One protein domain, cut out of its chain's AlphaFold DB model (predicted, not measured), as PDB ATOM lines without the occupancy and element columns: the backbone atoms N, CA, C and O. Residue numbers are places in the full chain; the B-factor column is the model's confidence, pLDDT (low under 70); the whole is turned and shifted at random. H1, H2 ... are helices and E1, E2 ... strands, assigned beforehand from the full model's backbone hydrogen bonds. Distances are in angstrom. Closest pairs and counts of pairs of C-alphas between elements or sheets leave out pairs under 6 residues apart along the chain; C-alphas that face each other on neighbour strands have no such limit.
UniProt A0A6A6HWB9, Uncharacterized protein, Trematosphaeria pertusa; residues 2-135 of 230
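Overview. This is residues 2 to 135 of the 230 residues of an uncharacterized protein of Trematosphaeria pertusa (UniProt A0A6A6HWB9). Four helices form an up-and-down bundle, with H2 and H4 between H1 and H5, and a two-stranded hairpin, E1 and E2, packs on H5 through E1. Short H3 lies at the turn from H2 to H4, where residues 58 to 66 stick out. The 134 printed residues hold H1, H2, H3, H4, H5, E1 and E2 in that order, with an antiparallel sheet E1 - E2; the class is mostly helix. The whole is compact, with a radius of gyration of the C-alphas of 15.5 A, spanning 47 by 31 by 22 A.

Along the chain. E1 is residues 118 to 122, 12.1 A, starting at C-alpha (209.224, 159.517, 27.208), and E2 is residues 126 to 131, 16.3 A. H5 is residues 92 to 109, 26.0 A; H4 is 65 to 87, 34.1 A; H2 is 38 to 57, 28.1 A; H3 is 59 to 63, 8.4 A. H1 is residues 7 to 29, 33.5 A, starting at C-alpha (217.614, 147.420, 3.603).

Arrangement. In the hairpin E1 and E2, N 120 and O 128 are 2.8 A apart. The closest C-alphas of H5 and E1, Val 100 and Leu 120, are 5.7 A apart. H5 touches H2, Ser 97 to Phe 45 closest at 5.9 A between C-alphas, the same way at a shallow tilt of 10 degrees. H1 touches H2 with residues 14 to 24 alone, C-alphas of Ser 17 and Ala 47 closest at 4.7 A, opposite ways at a steep tilt of 40 degrees. H4 touches H5, C-alphas of Ala 85 and Gln 95 closest at 4.8 A, with its residues 78 to 85 alone. H1 and H5 are apart. Every O i to N i+4 pair is within hydrogen-bond range in H1, H2 and H5, with 18 of 19 in H4; H3 has 0 of 1, and 1 of 2 O i to N i+3 pairs.

Size, cuts and confidence. The printed part has no cut and no long link. Residues 2 to 5, 59 to 65, 111 to 116 and 132 to 135 have pLDDT under 70.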
ATOM      1  N   ARG A   2     206.885 148.588   1.166       51.44
ATOM      2  CA  ARG A   2     207.794 149.737   1.401       51.44
ATOM      3  C   ARG A   2     209.133 149.336   2.058       51.44
ATOM      4  O   ARG A   2     210.128 149.984   1.754       51.44
ATOM      5  N   GLU A   3     209.207 148.244   2.830       53.59
ATOM      6  CA  GLU A   3     210.451 147.810   3.507       53.59
ATOM      7  C   GLU A   3     211.642 147.467   2.592       53.59
ATOM      8  O   GLU A   3     212.782 147.760   2.947       53.59
ATOM      9  N   ALA A   4     211.432 146.864   1.415       57.69
ATOM     10  CA  ALA A   4     212.543 146.315   0.619       57.69
ATOM     11  C   ALA A   4     213.508 147.378   0.056       57.69
ATOM     12  O   ALA A   4     214.623 147.053  -0.345       57.69
ATOM     13  N   LYS A   5     213.103 148.655   0.020       65.12
ATOM     14  CA  LYS A   5     213.854 149.716  -0.666       65.12
ATOM     15  C   LYS A   5     214.982 150.332   0.177       65.12
ATOM     16  O   LYS A   5     215.833 151.010  -0.386       65.12
ATOM     17  N   PHE A   6     215.020 150.078   1.490       74.94
ATOM     18  CA  PHE A   6     215.973 150.714   2.419       74.94
ATOM     19  C   PHE A   6     216.871 149.735   3.195       74.94
ATOM     20  O   PHE A   6     217.616 150.155   4.081       74.94
ATOM     21  N   GLY A   7     216.849 148.438   2.866       79.50
ATOM     22  CA  GLY A   7     217.614 147.420   3.603       79.50
ATOM     23  C   GLY A   7     219.131 147.660   3.617       79.50
ATOM     24  O   GLY A   7     219.771 147.508   4.658       79.50
ATOM     25  N   TYR A   8     219.703 148.101   2.490       85.31
ATOM     26  CA  TYR A   8     221.138 148.401   2.385       85.31
ATOM     27  C   TYR A   8     221.550 149.598   3.252       85.31
ATOM     28  O   TYR A   8     222.461 149.494   4.065       85.31
ATOM     29  N   SER A   9     220.837 150.722   3.148       89.00
ATOM     30  CA  SER A   9     221.125 151.909   3.962       89.00
ATOM     31  C   SER A   9     221.004 151.616   5.456       89.00
ATOM     32  O   SER A   9     221.800 152.112   6.245       89.00
ATOM     33  N   ARG A  10     220.039 150.775   5.847       85.69
ATOM     34  CA  ARG A  10     219.839 150.380   7.242       85.69
ATOM     35  C   ARG A  10     221.003 149.558   7.789       85.69
ATOM     36  O   ARG A  10     221.510 149.873   8.860       85.69
ATOM     37  N   THR A  11     221.410 148.518   7.062       85.69
ATOM     38  CA  THR A  11     222.534 147.651   7.455       85.69
ATOM     39  C   THR A  11     223.838 148.441   7.501       85.69
ATOM     40  O   THR A  11     224.489 148.471   8.537       85.69
ATOM     41  N   SER A  12     224.131 149.220   6.456       89.56
ATOM     42  CA  SER A  12     225.315 150.085   6.409       89.56
ATOM     43  C   SER A  12     225.346 151.129   7.535       89.56
ATOM     44  O   SER A  12     226.399 151.369   8.130       89.56
ATOM     45  N   CYS A  13     224.203 151.734   7.877       91.94
ATOM     46  CA  CYS A  13     224.100 152.676   8.993       91.94
ATOM     47  C   CYS A  13     224.385 152.001  10.342       91.94
ATOM     48  O   CYS A  13     225.093 152.573  11.177       91.94
ATOM     49  N   LEU A  14     223.875 150.784  10.549       90.94
ATOM     50  CA  LEU A  14     224.136 149.998  11.754       90.94
ATOM     51  C   LEU A  14     225.623 149.631  11.863       90.94
ATOM     52  O   LEU A  14     226.234 149.906  12.894       90.94
ATOM     53  N   ASP A  15     226.227 149.130  10.784       91.19
ATOM     54  CA  ASP A  15     227.649 148.756  10.738       91.19
ATOM     55  C   ASP A  15     228.573 149.961  10.988       91.19
ATOM     56  O   ASP A  15     229.548 149.894  11.749       91.19
ATOM     57  N   SER A  16     228.235 151.105  10.390       94.44
ATOM     58  CA  SER A  16     228.960 152.362  10.594       94.44
ATOM     59  C   SER A  16     228.832 152.841  12.039       94.44
ATOM     60  O   SER A  16     229.828 153.205  12.666       94.44
ATOM     61  N   SER A  17     227.624 152.782  12.606       95.88
ATOM     62  CA  SER A  17     227.377 153.149  14.005       95.88
ATOM     63  C   SER A  17     228.172 152.257  14.958       95.88
ATOM     64  O   SER A  17     228.798 152.756  15.890       95.88
ATOM     65  N   HIS A  18     228.223 150.950  14.696       93.94
ATOM     66  CA  HIS A  18     229.013 150.004  15.479       93.94
ATOM     67  C   HIS A  18     230.508 150.367  15.457       93.94
ATOM     68  O   HIS A  18     231.148 150.450  16.507       93.94
ATOM     69  N   SER A  19     231.045 150.679  14.276       95.38
ATOM     70  CA  SER A  19     232.442 151.103  14.108       95.38
ATOM     71  C   SER A  19     232.758 152.398  14.870       95.38
ATOM     72  O   SER A  19     233.777 152.473  15.558       95.38
ATOM     73  N   ILE A  20     231.856 153.390  14.839       96.25
ATOM     74  CA  ILE A  20     231.987 154.638  15.615       96.25
ATOM     75  C   ILE A  20     232.085 154.341  17.117       96.25
ATOM     76  O   ILE A  20     232.961 154.876  17.800       96.25
ATOM     77  N   LEU A  21     231.227 153.464  17.643       96.25
ATOM     78  CA  LEU A  21     231.230 153.114  19.066       96.25
ATOM     79  C   LEU A  21     232.497 152.358  19.489       96.25
ATOM     80  O   LEU A  21     233.031 152.602  20.573       96.25
ATOM     81  N   LEU A  22     233.003 151.455  18.648       95.25
ATOM     82  CA  LEU A  22     234.263 150.757  18.913       95.25
ATOM     83  C   LEU A  22     235.454 151.722  18.936       95.25
ATOM     84  O   LEU A  22     236.289 151.650  19.845       95.25
ATOM     85  N   ASN A  23     235.500 152.655  17.985       93.44
ATOM     86  CA  ASN A  23     236.527 153.690  17.935       93.44
ATOM     87  C   ASN A  23     236.448 154.602  19.159       93.44
ATOM     88  O   ASN A  23     237.473 154.857  19.785       93.44
ATOM     89  N   TYR A  24     235.243 155.000  19.574       94.44
ATOM     90  CA  TYR A  24     235.040 155.765  20.801       94.44
ATOM     91  C   TYR A  24     235.598 155.044  22.035       94.44
ATOM     92  O   TYR A  24     236.362 155.625  22.803       94.44
ATOM     93  N   LEU A  25     235.274 153.759  22.222       93.62
ATOM     94  CA  LEU A  25     235.791 152.988  23.360       93.62
ATOM     95  C   LEU A  25     237.311 152.845  23.320       93.62
ATOM     96  O   LEU A  25     237.958 152.866  24.366       93.62
ATOM     97  N   THR A  26     237.878 152.686  22.128       92.75
ATOM     98  CA  THR A  26     239.328 152.596  21.943       92.75
ATOM     99  C   THR A  26     239.988 153.918  22.305       92.75
ATOM    100  O   THR A  26     240.897 153.932  23.130       92.75
ATOM    101  N   LEU A  27     239.458 155.030  21.795       90.75
ATOM    102  CA  LEU A  27     239.922 156.380  22.100       90.75
ATOM    103  C   LEU A  27     239.929 156.642  23.611       90.75
ATOM    104  O   LEU A  27     240.930 157.085  24.167       90.75
ATOM    105  N   ARG A  28     238.839 156.271  24.294       86.88
ATOM    106  CA  ARG A  28     238.694 156.439  25.746       86.88
ATOM    107  C   ARG A  28     239.629 155.551  26.567       86.88
ATOM    108  O   ARG A  28     239.944 155.899  27.701       86.88
ATOM    109  N   ARG A  29     240.106 154.430  26.020       86.44
ATOM    110  CA  ARG A  29     241.093 153.559  26.685       86.44
ATOM    111  C   ARG A  29     242.521 154.074  26.584       86.44
ATOM    112  O   ARG A  29     243.309 153.785  27.476       86.44
ATOM    113  N   VAL A  30     242.853 154.820  25.529       84.12
ATOM    114  CA  VAL A  30     244.206 155.365  25.323       84.12
ATOM    115  C   VAL A  30     244.567 156.395  26.406       84.12
ATOM    116  O   VAL A  30     245.742 156.674  26.618       84.12
ATOM    117  N   GLY A  31     243.581 156.927  27.139       71.62
ATOM    118  CA  GLY A  31     243.811 157.784  28.308       71.62
ATOM    119  C   GLY A  31     244.396 159.155  27.964       71.62
ATOM    120  O   GLY A  31     244.755 159.914  28.861       71.62
ATOM    121  N   ASN A  32     244.480 159.490  26.674       78.69
ATOM    122  CA  ASN A  32     244.938 160.790  26.224       78.69
ATOM    123  C   ASN A  32     243.796 161.805  26.347       78.69
ATOM    124  O   ASN A  32     242.893 161.860  25.513       78.69
ATOM    125  N   THR A  33     243.866 162.635  27.386       73.06
ATOM    126  CA  THR A  33     242.857 163.656  27.686       73.06
ATOM    127  C   THR A  33     242.726 164.726  26.606       73.06
ATOM    128  O   THR A  33     241.701 165.393  26.562       73.06
ATOM    129  N   GLN A  34     243.718 164.893  25.723       76.12
ATOM    130  CA  GLN A  34     243.632 165.833  24.599       76.12
ATOM    131  C   GLN A  34     242.680 165.347  23.502       76.12
ATOM    132  O   GLN A  34     242.147 166.153  22.752       76.12
ATOM    133  N   LEU A  35     242.440 164.036  23.427       71.94
ATOM    134  CA  LEU A  35     241.507 163.435  22.472       71.94
ATOM    135  C   LEU A  35     240.073 163.365  23.021       71.94
ATOM    136  O   LEU A  35     239.173 162.842  22.370       71.94
ATOM    137  N   HIS A  36     239.851 163.857  24.241       79.94
ATOM    138  CA  HIS A  36     238.537 163.902  24.864       79.94
ATOM    139  C   HIS A  36     237.855 165.225  24.506       79.94
ATOM    140  O   HIS A  36     238.084 166.238  25.160       79.94
ATOM    141  N   CYS A  37     237.010 165.214  23.475       86.50
ATOM    142  CA  CYS A  37     236.209 166.377  23.102       86.50
ATOM    143  C   CYS A  37     234.709 166.062  23.066       86.50
ATOM    144  O   CYS A  37     234.276 164.920  22.874       86.50
ATOM    145  N   ARG A  38     233.907 167.119  23.228       89.06
ATOM    146  CA  ARG A  38     232.440 167.036  23.288       89.06
ATOM    147  C   ARG A  38     231.824 166.540  21.982       89.06
ATOM    148  O   ARG A  38     230.798 165.867  22.010       89.06
ATOM    149  N   VAL A  39     232.468 166.835  20.853       89.94
ATOM    150  CA  VAL A  39     232.035 166.384  19.524       89.94
ATOM    151  C   VAL A  39     232.128 164.866  19.413       89.94
ATOM    152  O   VAL A  39     231.174 164.225  18.976       89.94
ATOM    153  N   THR A  40     233.225 164.260  19.873       91.62
ATOM    154  CA  THR A  40     233.358 162.798  19.875       91.62
ATOM    155  C   THR A  40     232.338 162.146  20.811       91.62
ATOM    156  O   THR A  40     231.757 161.121  20.454       91.62
ATOM    157  N   ASP A  41     232.065 162.744  21.977       92.50
ATOM    158  CA  ASP A  41     231.005 162.257  22.872       92.50
ATOM    159  C   ASP A  41     229.630 162.307  22.223       92.50
ATOM    160  O   ASP A  41     228.884 161.331  22.281       92.50
ATOM    161  N   PHE A  42     229.311 163.417  21.566       93.81
ATOM    162  CA  PHE A  42     228.037 163.571  20.886       93.81
ATOM    163  C   PHE A  42     227.897 162.625  19.684       93.81
ATOM    164  O   PHE A  42     226.831 162.046  19.472       93.81
ATOM    165  N   GLY A  43     228.978 162.395  18.934       94.69
ATOM    166  CA  GLY A  43     229.011 161.417  17.845       94.69
ATOM    167  C   GLY A  43     228.780 159.986  18.339       94.69
ATOM    168  O   GLY A  43     227.950 159.263  17.786       94.69
ATOM    169  N   ALA A  44     229.440 159.593  19.433       95.88
ATOM    170  CA  ALA A  44     229.223 158.290  20.060       95.88
ATOM    171  C   ALA A  44     227.805 158.152  20.633       95.88
ATOM    172  O   ALA A  44     227.172 157.107  20.488       95.88
ATOM    173  N   PHE A  45     227.273 159.213  21.238       96.12
ATOM    174  CA  PHE A  45     225.891 159.256  21.705       96.12
ATOM    175  C   PHE A  45     224.913 159.042  20.545       96.12
ATOM    176  O   PHE A  45     224.036 158.181  20.630       96.12
ATOM    177  N   THR A  46     225.105 159.761  19.441       96.12
ATOM    178  CA  THR A  46     224.252 159.672  18.252       96.12
ATOM    179  C   THR A  46     224.284 158.264  17.662       96.12
ATOM    180  O   THR A  46     223.230 157.679  17.430       96.12
ATOM    181  N   ALA A  47     225.469 157.665  17.504       96.81
ATOM    182  CA  ALA A  47     225.604 156.288  17.028       96.81
ATOM    183  C   ALA A  47     224.895 155.274  17.950       96.81
ATOM    184  O   ALA A  47     224.209 154.368  17.472       96.81
ATOM    185  N   ALA A  48     224.997 155.443  19.273       96.75
ATOM    186  CA  ALA A  48     224.324 154.575  20.237       96.75
ATOM    187  C   ALA A  48     222.793 154.714  20.190       96.75
ATOM    188  O   ALA A  48     222.084 153.705  20.237       96.75
ATOM    189  N   VAL A  49     222.275 155.940  20.064       95.12
ATOM    190  CA  VAL A  49     220.837 156.194  19.887       95.12
ATOM    191  C   VAL A  49     220.342 155.581  18.581       95.12
ATOM    192  O   VAL A  49     219.321 154.900  18.599       95.12
ATOM    193  N   THR A  50     221.075 155.742  17.478       94.62
ATOM    194  CA  THR A  50     220.726 155.152  16.177       94.62
ATOM    195  C   THR A  50     220.569 153.640  16.274       94.62
ATOM    196  O   THR A  50     219.529 153.112  15.882       94.62
ATOM    197  N   ILE A  51     221.545 152.944  16.867       93.50
ATOM    198  CA  ILE A  51     221.454 151.497  17.103       93.50
ATOM    199  C   ILE A  51     220.192 151.172  17.903       93.50
ATOM    200  O   ILE A  51     219.428 150.285  17.527       93.50
ATOM    201  N   LEU A  52     219.938 151.888  18.995       91.44
ATOM    202  CA  LEU A  52     218.825 151.581  19.885       91.44
ATOM    203  C   LEU A  52     217.459 151.825  19.230       91.44
ATOM    204  O   LEU A  52     216.554 151.011  19.394       91.44
ATOM    205  N   LEU A  53     217.324 152.888  18.438       90.00
ATOM    206  CA  LEU A  53     216.114 153.178  17.668       90.00
ATOM    207  C   LEU A  53     215.871 152.135  16.576       90.00
ATOM    208  O   LEU A  53     214.741 151.677  16.424       90.00
ATOM    209  N   LEU A  54     216.921 151.699  15.870       88.56
ATOM    210  CA  LEU A  54     216.810 150.618  14.887       88.56
ATOM    211  C   LEU A  54     216.273 149.333  15.525       88.56
ATOM    212  O   LEU A  54     215.456 148.652  14.907       88.56
ATOM    213  N   HIS A  55     216.703 149.028  16.747       85.56
ATOM    214  CA  HIS A  55     216.241 147.867  17.502       85.56
ATOM    215  C   HIS A  55     214.825 148.026  18.065       85.56
ATOM    216  O   HIS A  55     214.104 147.039  18.149       85.56
ATOM    217  N   ILE A  56     214.422 149.241  18.445       83.94
ATOM    218  CA  ILE A  56     213.052 149.534  18.893       83.94
ATOM    219  C   ILE A  56     212.063 149.443  17.721       83.94
ATOM    220  O   ILE A  56     210.940 148.985  17.900       83.94
ATOM    221  N   GLN A  57     212.464 149.887  16.528       80.56
ATOM    222  CA  GLN A  57     211.580 149.960  15.364       80.56
ATOM    223  C   GLN A  57     211.347 148.604  14.684       80.56
ATOM    224  O   GLN A  57     210.317 148.416  14.043       80.56
ATOM    225  N   ASP A  58     212.299 147.673  14.766       75.00
ATOM    226  CA  ASP A  58     212.247 146.415  14.018       75.00
ATOM    227  C   ASP A  58     212.307 145.213  14.946       75.00
ATOM    228  O   ASP A  58     213.369 144.755  15.368       75.00
ATOM    229  N   SER A  59     211.119 144.681  15.216       64.94
ATOM    230  CA  SER A  59     210.919 143.451  15.970       64.94
ATOM    231  C   SER A  59     211.441 142.206  15.244       64.94
ATOM    232  O   SER A  59     211.577 141.164  15.876       64.94
ATOM    233  N   SER A  60     211.784 142.267  13.949       61.72
ATOM    234  CA  SER A  60     212.401 141.129  13.247       61.72
ATOM    235  C   SER A  60     213.902 141.000  13.537       61.72
ATOM    236  O   SER A  60     214.452 139.898  13.459       61.72
ATOM    237  N   LEU A  61     214.561 142.087  13.969       59.00
ATOM    238  CA  LEU A  61     215.948 142.053  14.453       59.00
ATOM    239  C   LEU A  61     216.096 141.255  15.761       59.00
ATOM    240  O   LEU A  61     217.210 140.863  16.105       59.00
ATOM    241  N   GLU A  62     214.998 140.964  16.471       55.59
ATOM    242  CA  GLU A  62     214.962 140.127  17.684       55.59
ATOM    243  C   GLU A  62     215.653 138.768  17.502       55.59
ATOM    244  O   GLU A  62     216.300 138.273  18.426       55.59
ATOM    245  N   ALA A  63     215.543 138.177  16.308       56.88
ATOM    246  CA  ALA A  63     216.045 136.837  16.021       56.88
ATOM    247  C   ALA A  63     217.546 136.791  15.687       56.88
ATOM    248  O   ALA A  63     218.112 135.700  15.578       56.88
ATOM    249  N   ARG A  64     218.211 137.942  15.512       66.06
ATOM    250  CA  ARG A  64     219.624 137.979  15.119       66.06
ATOM    251  C   ARG A  64     220.549 137.929  16.338       66.06
ATOM    252  O   ARG A  64     220.388 138.727  17.262       66.06
ATOM    253  N   PRO A  65     221.574 137.059  16.346       61.84
ATOM    254  CA  PRO A  65     222.574 137.038  17.415       61.84
ATOM    255  C   PRO A  65     223.361 138.358  17.499       61.84
ATOM    256  O   PRO A  65     223.733 138.768  18.602       61.84
ATOM    257  N   GLU A  66     223.532 139.052  16.367       70.06
ATOM    258  CA  GLU A  66     224.162 140.379  16.259       70.06
ATOM    259  C   GLU A  66     223.538 141.407  17.223       70.06
ATOM    260  O   GLU A  66     224.252 142.147  17.901       70.06
ATOM    261  N   ARG A  67     222.214 141.348  17.425       71.12
ATOM    262  CA  ARG A  67     221.468 142.257  18.305       71.12
ATOM    263  C   ARG A  67     221.938 142.242  19.757       71.12
ATOM    264  O   ARG A  67     221.989 143.280  20.419       71.12
ATOM    265  N   ARG A  68     222.270 141.063  20.300       71.50
ATOM    266  CA  ARG A  68     222.778 140.970  21.682       71.50
ATOM    267  C   ARG A  68     224.141 141.647  21.811       71.50
ATOM    268  O   ARG A  68     224.425 142.232  22.858       71.50
ATOM    269  N   GLY A  69     224.953 141.580  20.755       85.69
ATOM    270  CA  GLY A  69     226.223 142.291  20.649       85.69
ATOM    271  C   GLY A  69     226.021 143.802  20.689       85.69
ATOM    272  O   GLY A  69     226.618 144.467  21.536       85.69
ATOM    273  N   ASP A  70     225.103 144.311  19.871       90.50
ATOM    274  CA  ASP A  70     224.816 145.742  19.743       90.50
ATOM    275  C   ASP A  70     224.301 146.363  21.041       90.50
ATOM    276  O   ASP A  70     224.837 147.362  21.525       90.50
ATOM    277  N   ILE A  71     223.310 145.736  21.681       91.38
ATOM    278  CA  ILE A  71     222.802 146.212  22.976       91.38
ATOM    279  C   ILE A  71     223.892 146.121  24.051       91.38
ATOM    280  O   ILE A  71     224.030 147.022  24.884       91.38
ATOM    281  N   GLY A  72     224.706 145.061  24.027       92.81
ATOM    282  CA  GLY A  72     225.864 144.930  24.908       92.81
ATOM    283  C   GLY A  72     226.903 146.034  24.691       92.81
ATOM    284  O   GLY A  72     227.495 146.517  25.662       92.81
ATOM    285  N   LEU A  73     227.110 146.466  23.445       94.75
ATOM    286  CA  LEU A  73     227.992 147.573  23.091       94.75
ATOM    287  C   LEU A  73     227.434 148.907  23.590       94.75
ATOM    288  O   LEU A  73     228.145 149.625  24.292       94.75
ATOM    289  N   VAL A  74     226.152 149.193  23.345       95.81
ATOM    290  CA  VAL A  74     225.477 150.402  23.855       95.81
ATOM    291  C   VAL A  74     225.570 150.481  25.384       95.81
ATOM    292  O   VAL A  74     225.866 151.536  25.940       95.81
ATOM    293  N   GLN A  75     225.428 149.357  26.092       96.00
ATOM    294  CA  GLN A  75     225.622 149.319  27.546       96.00
ATOM    295  C   GLN A  75     227.065 149.627  27.982       96.00
ATOM    296  O   GLN A  75     227.266 150.206  29.052       96.00
ATOM    297  N   ARG A  76     228.083 149.234  27.203       96.19
ATOM    298  CA  ARG A  76     229.484 149.612  27.484       96.19
ATOM    299  C   ARG A  76     229.693 151.109  27.293       96.19
ATOM    300  O   ARG A  76     230.353 151.719  28.129       96.19
ATOM    301  N   ILE A  77     229.110 151.684  26.244       96.69
ATOM    302  CA  ILE A  77     229.154 153.127  25.976       96.69
ATOM    303  C   ILE A  77     228.500 153.900  27.114       96.69
ATOM    304  O   ILE A  77     229.128 154.803  27.657       96.69
ATOM    305  N   LEU A  78     227.310 153.476  27.553       96.81
ATOM    306  CA  LEU A  78     226.637 154.058  28.713       96.81
ATOM    307  C   LEU A  78     227.554 154.075  29.945       96.81
ATOM    308  O   LEU A  78     227.715 155.117  30.569       96.81
ATOM    309  N   ARG A  79     228.200 152.949  30.277       96.19
ATOM    310  CA  ARG A  79     229.138 152.893  31.413       96.19
ATOM    311  C   ARG A  79     230.344 153.814  31.231       96.19
ATOM    312  O   ARG A  79     230.800 154.406  32.203       96.19
ATOM    313  N   SER A  80     230.862 153.925  30.009       94.38
ATOM    314  CA  SER A  80     231.976 154.822  29.692       94.38
ATOM    315  C   SER A  80     231.588 156.288  29.896       94.38
ATOM    316  O   SER A  80     232.318 157.023  30.557       94.38
ATOM    317  N   MET A  81     230.433 156.705  29.371       94.50
ATOM    318  CA  MET A  81     229.923 158.074  29.508       94.50
ATOM    319  C   MET A  81     229.541 158.407  30.953       94.50
ATOM    320  O   MET A  81     229.843 159.499  31.418       94.50
ATOM    321  N   ASP A  82     228.955 157.463  31.693       94.81
ATOM    322  CA  ASP A  82     228.647 157.621  33.120       94.81
ATOM    323  C   ASP A  82     229.924 157.758  33.970       94.81
ATOM    324  O   ASP A  82     230.010 158.611  34.853       94.81
ATOM    325  N   GLY A  83     230.964 156.975  33.664       92.12
ATOM    326  CA  GLY A  83     232.279 157.129  34.289       92.12
ATOM    327  C   GLY A  83     232.890 158.510  34.031       92.12
ATOM    328  O   GLY A  83     233.404 159.144  34.953       92.12
ATOM    329  N   LEU A  84     232.774 159.008  32.798       89.88
ATOM    330  CA  LEU A  84     233.238 160.340  32.423       89.88
ATOM    331  C   LEU A  84     232.437 161.446  33.128       89.88
ATOM    332  O   LEU A  84     233.033 162.344  33.723       89.88
ATOM    333  N   ALA A  85     231.109 161.341  33.157       91.38
ATOM    334  CA  ALA A  85     230.227 162.278  33.849       91.38
ATOM    335  C   ALA A  85     230.543 162.380  35.353       91.38
ATOM    336  O   ALA A  85     230.511 163.463  35.936       91.38
ATOM    337  N   LYS A  86     230.911 161.258  35.983       91.19
ATOM    338  CA  LYS A  86     231.336 161.215  37.392       91.19
ATOM    339  C   LYS A  86     232.729 161.796  37.620       91.19
ATOM    340  O   LYS A  86     233.010 162.258  38.723       91.19
ATOM    341  N   SER A  87     233.593 161.781  36.606       87.88
ATOM    342  CA  SER A  87     234.965 162.283  36.727       87.88
ATOM    343  C   SER A  87     235.035 163.811  36.827       87.88
ATOM    344  O   SER A  87     235.914 164.345  37.500       87.88
ATOM    345  N   SER A  88     234.108 164.529  36.184       85.50
ATOM    346  CA  SER A  88     234.110 165.991  36.150       85.50
ATOM    347  C   SER A  88     232.739 166.556  35.792       85.50
ATOM    348  O   SER A  88     232.117 166.153  34.814       85.50
ATOM    349  N   LYS A  89     232.313 167.606  36.507       84.38
ATOM    350  CA  LYS A  89     231.077 168.354  36.195       84.38
ATOM    351  C   LYS A  89     231.134 169.112  34.859       84.38
ATOM    352  O   LYS A  89     230.116 169.627  34.411       84.38
ATOM    353  N   ARG A  90     232.316 169.227  34.238       85.44
ATOM    354  CA  ARG A  90     232.488 169.884  32.927       85.44
ATOM    355  C   ARG A  90     232.006 169.014  31.760       85.44
ATOM    356  O   ARG A  90     231.761 169.548  30.676       85.44
ATOM    357  N   GLU A  91     231.831 167.716  32.003       89.88
ATOM    358  CA  GLU A  91     231.417 166.699  31.032       89.88
ATOM    359  C   GLU A  91     229.886 166.635  30.896       89.88
ATOM    360  O   GLU A  91     229.262 165.579  31.002       89.88
ATOM    361  N   SER A  92     229.254 167.794  30.677       90.19
ATOM    362  CA  SER A  92     227.790 167.917  30.618       90.19
ATOM    363  C   SER A  92     227.169 167.099  29.483       90.19
ATOM    364  O   SER A  92     226.089 166.533  29.652       90.19
ATOM    365  N   VAL A  93     227.863 166.990  28.346       92.62
ATOM    366  CA  VAL A  93     227.427 166.182  27.197       92.62
ATOM    367  C   VAL A  93     227.411 164.703  27.560       92.62
ATOM    368  O   VAL A  93     226.417 164.031  27.300       92.62
ATOM    369  N   ALA A  94     228.466 164.202  28.207       92.56
ATOM    370  CA  ALA A  94     228.538 162.811  28.642       92.56
ATOM    371  C   ALA A  94     227.453 162.488  29.679       92.56
ATOM    372  O   ALA A  94     226.804 161.449  29.582       92.56
ATOM    373  N   GLN A  95     227.203 163.409  30.617       94.12
ATOM    374  CA  GLN A  95     226.144 163.273  31.617       94.12
ATOM    375  C   GLN A  95     224.757 163.163  30.969       94.12
ATOM    376  O   GLN A  95     224.047 162.183  31.185       94.12
ATOM    377  N   GLN A  96     224.388 164.132  30.125       94.44
ATOM    378  CA  GLN A  96     223.095 164.128  29.434       94.44
ATOM    379  C   GLN A  96     222.946 162.905  28.517       94.44
ATOM    380  O   GLN A  96     221.888 162.276  28.477       94.44
ATOM    381  N   SER A  97     224.021 162.518  27.824       95.38
ATOM    382  CA  SER A  97     224.042 161.331  26.963       95.38
ATOM    383  C   SER A  97     223.791 160.050  27.759       95.38
ATOM    384  O   SER A  97     222.979 159.222  27.345       95.38
ATOM    385  N   ALA A  98     224.436 159.888  28.919       95.94
ATOM    386  CA  ALA A  98     224.238 158.733  29.790       95.94
ATOM    387  C   ALA A  98     222.785 158.638  30.286       95.94
ATOM    388  O   ALA A  98     222.180 157.565  30.212       95.94
ATOM    389  N   ASP A  99     222.194 159.759  30.705       94.88
ATOM    390  CA  ASP A  99     220.801 159.811  31.161       94.88
ATOM    391  C   ASP A  99     219.817 159.403  30.055       94.88
ATOM    392  O   ASP A  99     218.895 158.611  30.280       94.88
ATOM    393  N   VAL A 100     220.020 159.905  28.834       95.12
ATOM    394  CA  VAL A 100     219.181 159.562  27.676       95.12
ATOM    395  C   VAL A 100     219.333 158.089  27.298       95.12
ATOM    396  O   VAL A 100     218.326 157.397  27.125       95.12
ATOM    397  N   LEU A 101     220.564 157.578  27.216       95.50
ATOM    398  CA  LEU A 101     220.820 156.175  26.882       95.50
ATOM    399  C   LEU A 101     220.231 155.222  27.928       95.50
ATOM    400  O   LEU A 101     219.652 154.199  27.565       95.50
ATOM    401  N   ALA A 102     220.311 155.562  29.218       94.62
ATOM    402  CA  ALA A 102     219.691 154.779  30.282       94.62
ATOM    403  C   ALA A 102     218.161 154.723  30.134       94.62
ATOM    404  O   ALA A 102     217.567 153.642  30.208       94.62
ATOM    405  N   LYS A 103     217.520 155.868  29.864       92.38
ATOM    406  CA  LYS A 103     216.069 155.945  29.631       92.38
ATOM    407  C   LYS A 103     215.643 155.122  28.415       92.38
ATOM    408  O   LYS A 103     214.696 154.342  28.515       92.38
ATOM    409  N   LEU A 104     216.357 155.239  27.296       91.38
ATOM    410  CA  LEU A 104     216.047 154.489  26.078       91.38
ATOM    411  C   LEU A 104     216.296 152.980  26.237       91.38
ATOM    412  O   LEU A 104     215.528 152.178  25.716       91.38
ATOM    413  N   LEU A 105     217.328 152.559  26.975       91.25
ATOM    414  CA  LEU A 105     217.575 151.136  27.247       91.25
ATOM    415  C   LEU A 105     216.482 150.530  28.128       91.25
ATOM    416  O   LEU A 105     216.085 149.384  27.922       91.25
ATOM    417  N   ASN A 106     215.993 151.288  29.108       89.81
ATOM    418  CA  ASN A 106     214.858 150.867  29.923       89.81
ATOM    419  C   ASN A 106     213.579 150.788  29.090       89.81
ATOM    420  O   ASN A 106     212.802 149.856  29.273       89.81
ATOM    421  N   TYR A 107     213.395 151.720  28.154       86.12
ATOM    422  CA  TYR A 107     212.296 151.678  27.196       86.12
ATOM    423  C   TYR A 107     212.371 150.430  26.305       86.12
ATOM    424  O   TYR A 107     211.400 149.694  26.218       86.12
ATOM    425  N   HIS A 108     213.540 150.123  25.739       84.38
ATOM    426  CA  HIS A 108     213.758 148.924  24.922       84.38
ATOM    427  C   HIS A 108     213.484 147.612  25.682       84.38
ATOM    428  O   HIS A 108     213.117 146.609  25.081       84.38
ATOM    429  N   LYS A 109     213.713 147.573  27.000       83.38
ATOM    430  CA  LYS A 109     213.431 146.392  27.837       83.38
ATOM    431  C   LYS A 109     211.974 146.307  28.294       83.38
ATOM    432  O   LYS A 109     211.566 145.255  28.779       83.38
ATOM    433  N   ALA A 110     211.247 147.419  28.260       79.12
ATOM    434  CA  ALA A 110     209.882 147.481  28.745       79.12
ATOM    435  C   ALA A 110     208.922 146.829  27.745       79.12
ATOM    436  O   ALA A 110     209.170 146.807  26.543       79.12
ATOM    437  N   ASP A 111     207.811 146.315  28.269       69.44
ATOM    438  CA  ASP A 111     206.759 145.708  27.463       69.44
ATOM    439  C   ASP A 111     206.108 146.774  26.552       69.44
ATOM    440  O   ASP A 111     205.689 147.821  27.070       69.44
ATOM    441  N   PRO A 112     206.012 146.560  25.225       65.00
ATOM    442  CA  PRO A 112     205.437 147.525  24.279       65.00
ATOM    443  C   PRO A 112     203.992 147.938  24.591       65.00
ATOM    444  O   PRO A 112     203.541 148.978  24.115       65.00
ATOM    445  N   SER A 113     203.256 147.168  25.398       60.47
ATOM    446  CA  SER A 113     201.882 147.498  25.802       60.47
ATOM    447  C   SER A 113     201.781 148.617  26.847       60.47
ATOM    448  O   SER A 113     200.693 149.140  27.091       60.47
ATOM    449  N   ALA A 114     202.890 149.019  27.475       63.78
ATOM    450  CA  ALA A 114     202.892 150.125  28.424       63.78
ATOM    451  C   ALA A 114     203.008 151.468  27.682       63.78
ATOM    452  O   ALA A 114     204.111 151.966  27.460       63.78
ATOM    453  N   SER A 115     201.867 152.081  27.336       58.91
ATOM    454  CA  SER A 115     201.809 153.464  26.837       58.91
ATOM    455  C   SER A 115     202.542 154.395  27.806       58.91
ATOM    456  O   SER A 115     202.113 154.582  28.947       58.91
ATOM    457  N   ARG A 116     203.672 154.963  27.374       69.69
ATOM    458  CA  ARG A 116     204.515 155.823  28.211       69.69
ATOM    459  C   ARG A 116     204.949 157.056  27.442       69.69
ATOM    460  O   ARG A 116     205.449 156.965  26.327       69.69
ATOM    461  N   ASN A 117     204.800 158.201  28.097       80.56
ATOM    462  CA  ASN A 117     205.421 159.444  27.665       80.56
ATOM    463  C   ASN A 117     206.909 159.371  28.017       80.56
ATOM    464  O   ASN A 117     207.262 159.156  29.180       80.56
ATOM    465  N   LEU A 118     207.779 159.528  27.025       85.06
ATOM    466  CA  LEU A 118     209.224 159.517  27.208       85.06
ATOM    467  C   LEU A 118     209.765 160.941  27.090       85.06
ATOM    468  O   LEU A 118     209.644 161.565  26.043       85.06
ATOM    469  N   GLN A 119     210.388 161.442  28.156       87.44
ATOM    470  CA  GLN A 119     211.037 162.752  28.171       87.44
ATOM    471  C   GLN A 119     212.560 162.592  28.254       87.44
ATOM    472  O   GLN A 119     213.102 162.058  29.233       87.44
ATOM    473  N   LEU A 120     213.254 163.064  27.223       89.31
ATOM    474  CA  LEU A 120     214.701 162.972  27.037       89.31
ATOM    475  C   LEU A 120     215.291 164.380  26.999       89.31
ATOM    476  O   LEU A 120     214.748 165.240  26.321       89.31
ATOM    477  N   THR A 121     216.409 164.618  27.678       90.06
ATOM    478  CA  THR A 121     217.161 165.876  27.551       90.06
ATOM    479  C   THR A 121     218.393 165.586  26.713       90.06
ATOM    480  O   THR A 121     219.368 165.029  27.206       90.06
ATOM    481  N   VAL A 122     218.296 165.875  25.421       89.62
ATOM    482  CA  VAL A 122     219.306 165.542  24.421       89.62
ATOM    483  C   VAL A 122     220.360 166.655  24.385       89.62
ATOM    484  O   VAL A 122     219.982 167.830  24.293       89.62
ATOM    485  N   PRO A 123     221.666 166.321  24.425       86.75
ATOM    486  CA  PRO A 123     222.725 167.318  24.296       86.75
ATOM    487  C   PRO A 123     222.514 168.186  23.059       86.75
ATOM    488  O   PRO A 123     222.199 167.658  21.998       86.75
ATOM    489  N   TYR A 124     222.665 169.504  23.202       89.44
ATOM    490  CA  TYR A 124     222.470 170.524  22.153       89.44
ATOM    491  C   TYR A 124     221.040 170.688  21.602       89.44
ATOM    492  O   TYR A 124     220.742 171.722  21.016       89.44
ATOM    493  N   PHE A 125     220.146 169.721  21.820       84.38
ATOM    494  CA  PHE A 125     218.778 169.712  21.285       84.38
ATOM    495  C   PHE A 125     217.712 170.033  22.345       84.38
ATOM    496  O   PHE A 125     216.559 170.297  22.007       84.38
ATOM    497  N   GLY A 126     218.074 170.019  23.630       86.88
ATOM    498  CA  GLY A 126     217.157 170.327  24.725       86.88
ATOM    499  C   GLY A 126     216.209 169.171  25.043       86.88
ATOM    500  O   GLY A 126     216.557 167.999  24.905       86.88
ATOM    501  N   THR A 127     215.012 169.485  25.542       90.25
ATOM    502  CA  THR A 127     214.068 168.450  25.991       90.25
ATOM    503  C   THR A 127     213.164 167.989  24.852       90.25
ATOM    504  O   THR A 127     212.370 168.765  24.320       90.25
ATOM    505  N   VAL A 128     213.260 166.701  24.533       87.38
ATOM    506  CA  VAL A 128     212.426 165.973  23.577       87.38
ATOM    507  C   VAL A 128     211.396 165.164  24.356       87.38
ATOM    508  O   VAL A 128     211.756 164.342  25.199       87.38
ATOM    509  N   THR A 129     210.115 165.389  24.071       84.94
ATOM    510  CA  THR A 129     209.022 164.581  24.633       84.94
ATOM    511  C   THR A 129     208.395 163.744  23.528       84.94
ATOM    512  O   THR A 129     208.014 164.273  22.483       84.94
ATOM    513  N   ILE A 130     208.309 162.438  23.761       84.06
ATOM    514  CA  ILE A 130     207.701 161.457  22.867       84.06
ATOM    515  C   ILE A 130     206.447 160.937  23.559       84.06
ATOM    516  O   ILE A 130     206.534 160.285  24.601       84.06
ATOM    517  N   THR A 131     205.291 161.236  22.977       80.25
ATOM    518  CA  THR A 131     203.992 160.752  23.451       80.25
ATOM    519  C   THR A 131     203.522 159.658  22.505       80.25
ATOM    520  O   THR A 131     203.313 159.913  21.319       80.25
ATOM    521  N   MET A 132     203.382 158.434  23.017       67.44
ATOM    522  CA  MET A 132     202.813 157.332  22.243       67.44
ATOM    523  C   MET A 132     201.281 157.393  22.311       67.44
ATOM    524  O   MET A 132     200.740 157.478  23.417       67.44
ATOM    525  N   PRO A 133     200.570 157.348  21.171       59.31
ATOM    526  CA  PRO A 133     199.117 157.278  21.183       59.31
ATOM    527  C   PRO A 133     198.673 155.950  21.806       59.31
ATOM    528  O   PRO A 133     199.085 154.869  21.383       59.31
ATOM    529  N   ASN A 134     197.830 156.028  22.837       54.06
ATOM    530  CA  ASN A 134     197.191 154.851  23.403       54.06
ATOM    531  C   ASN A 134     196.060 154.416  22.459       54.06
ATOM    532  O   ASN A 134     195.038 155.091  22.363       54.06
ATOM    533  N   ILE A 135     196.236 153.287  21.770       54.78
ATOM    534  CA  ILE A 135     195.267 152.736  20.801       54.78
ATOM    535  C   ILE A 135     194.013 152.172  21.512       54.78
ATOM    536  O   ILE A 135     193.162 151.541  20.896       54.78
TER     537      ILE A 135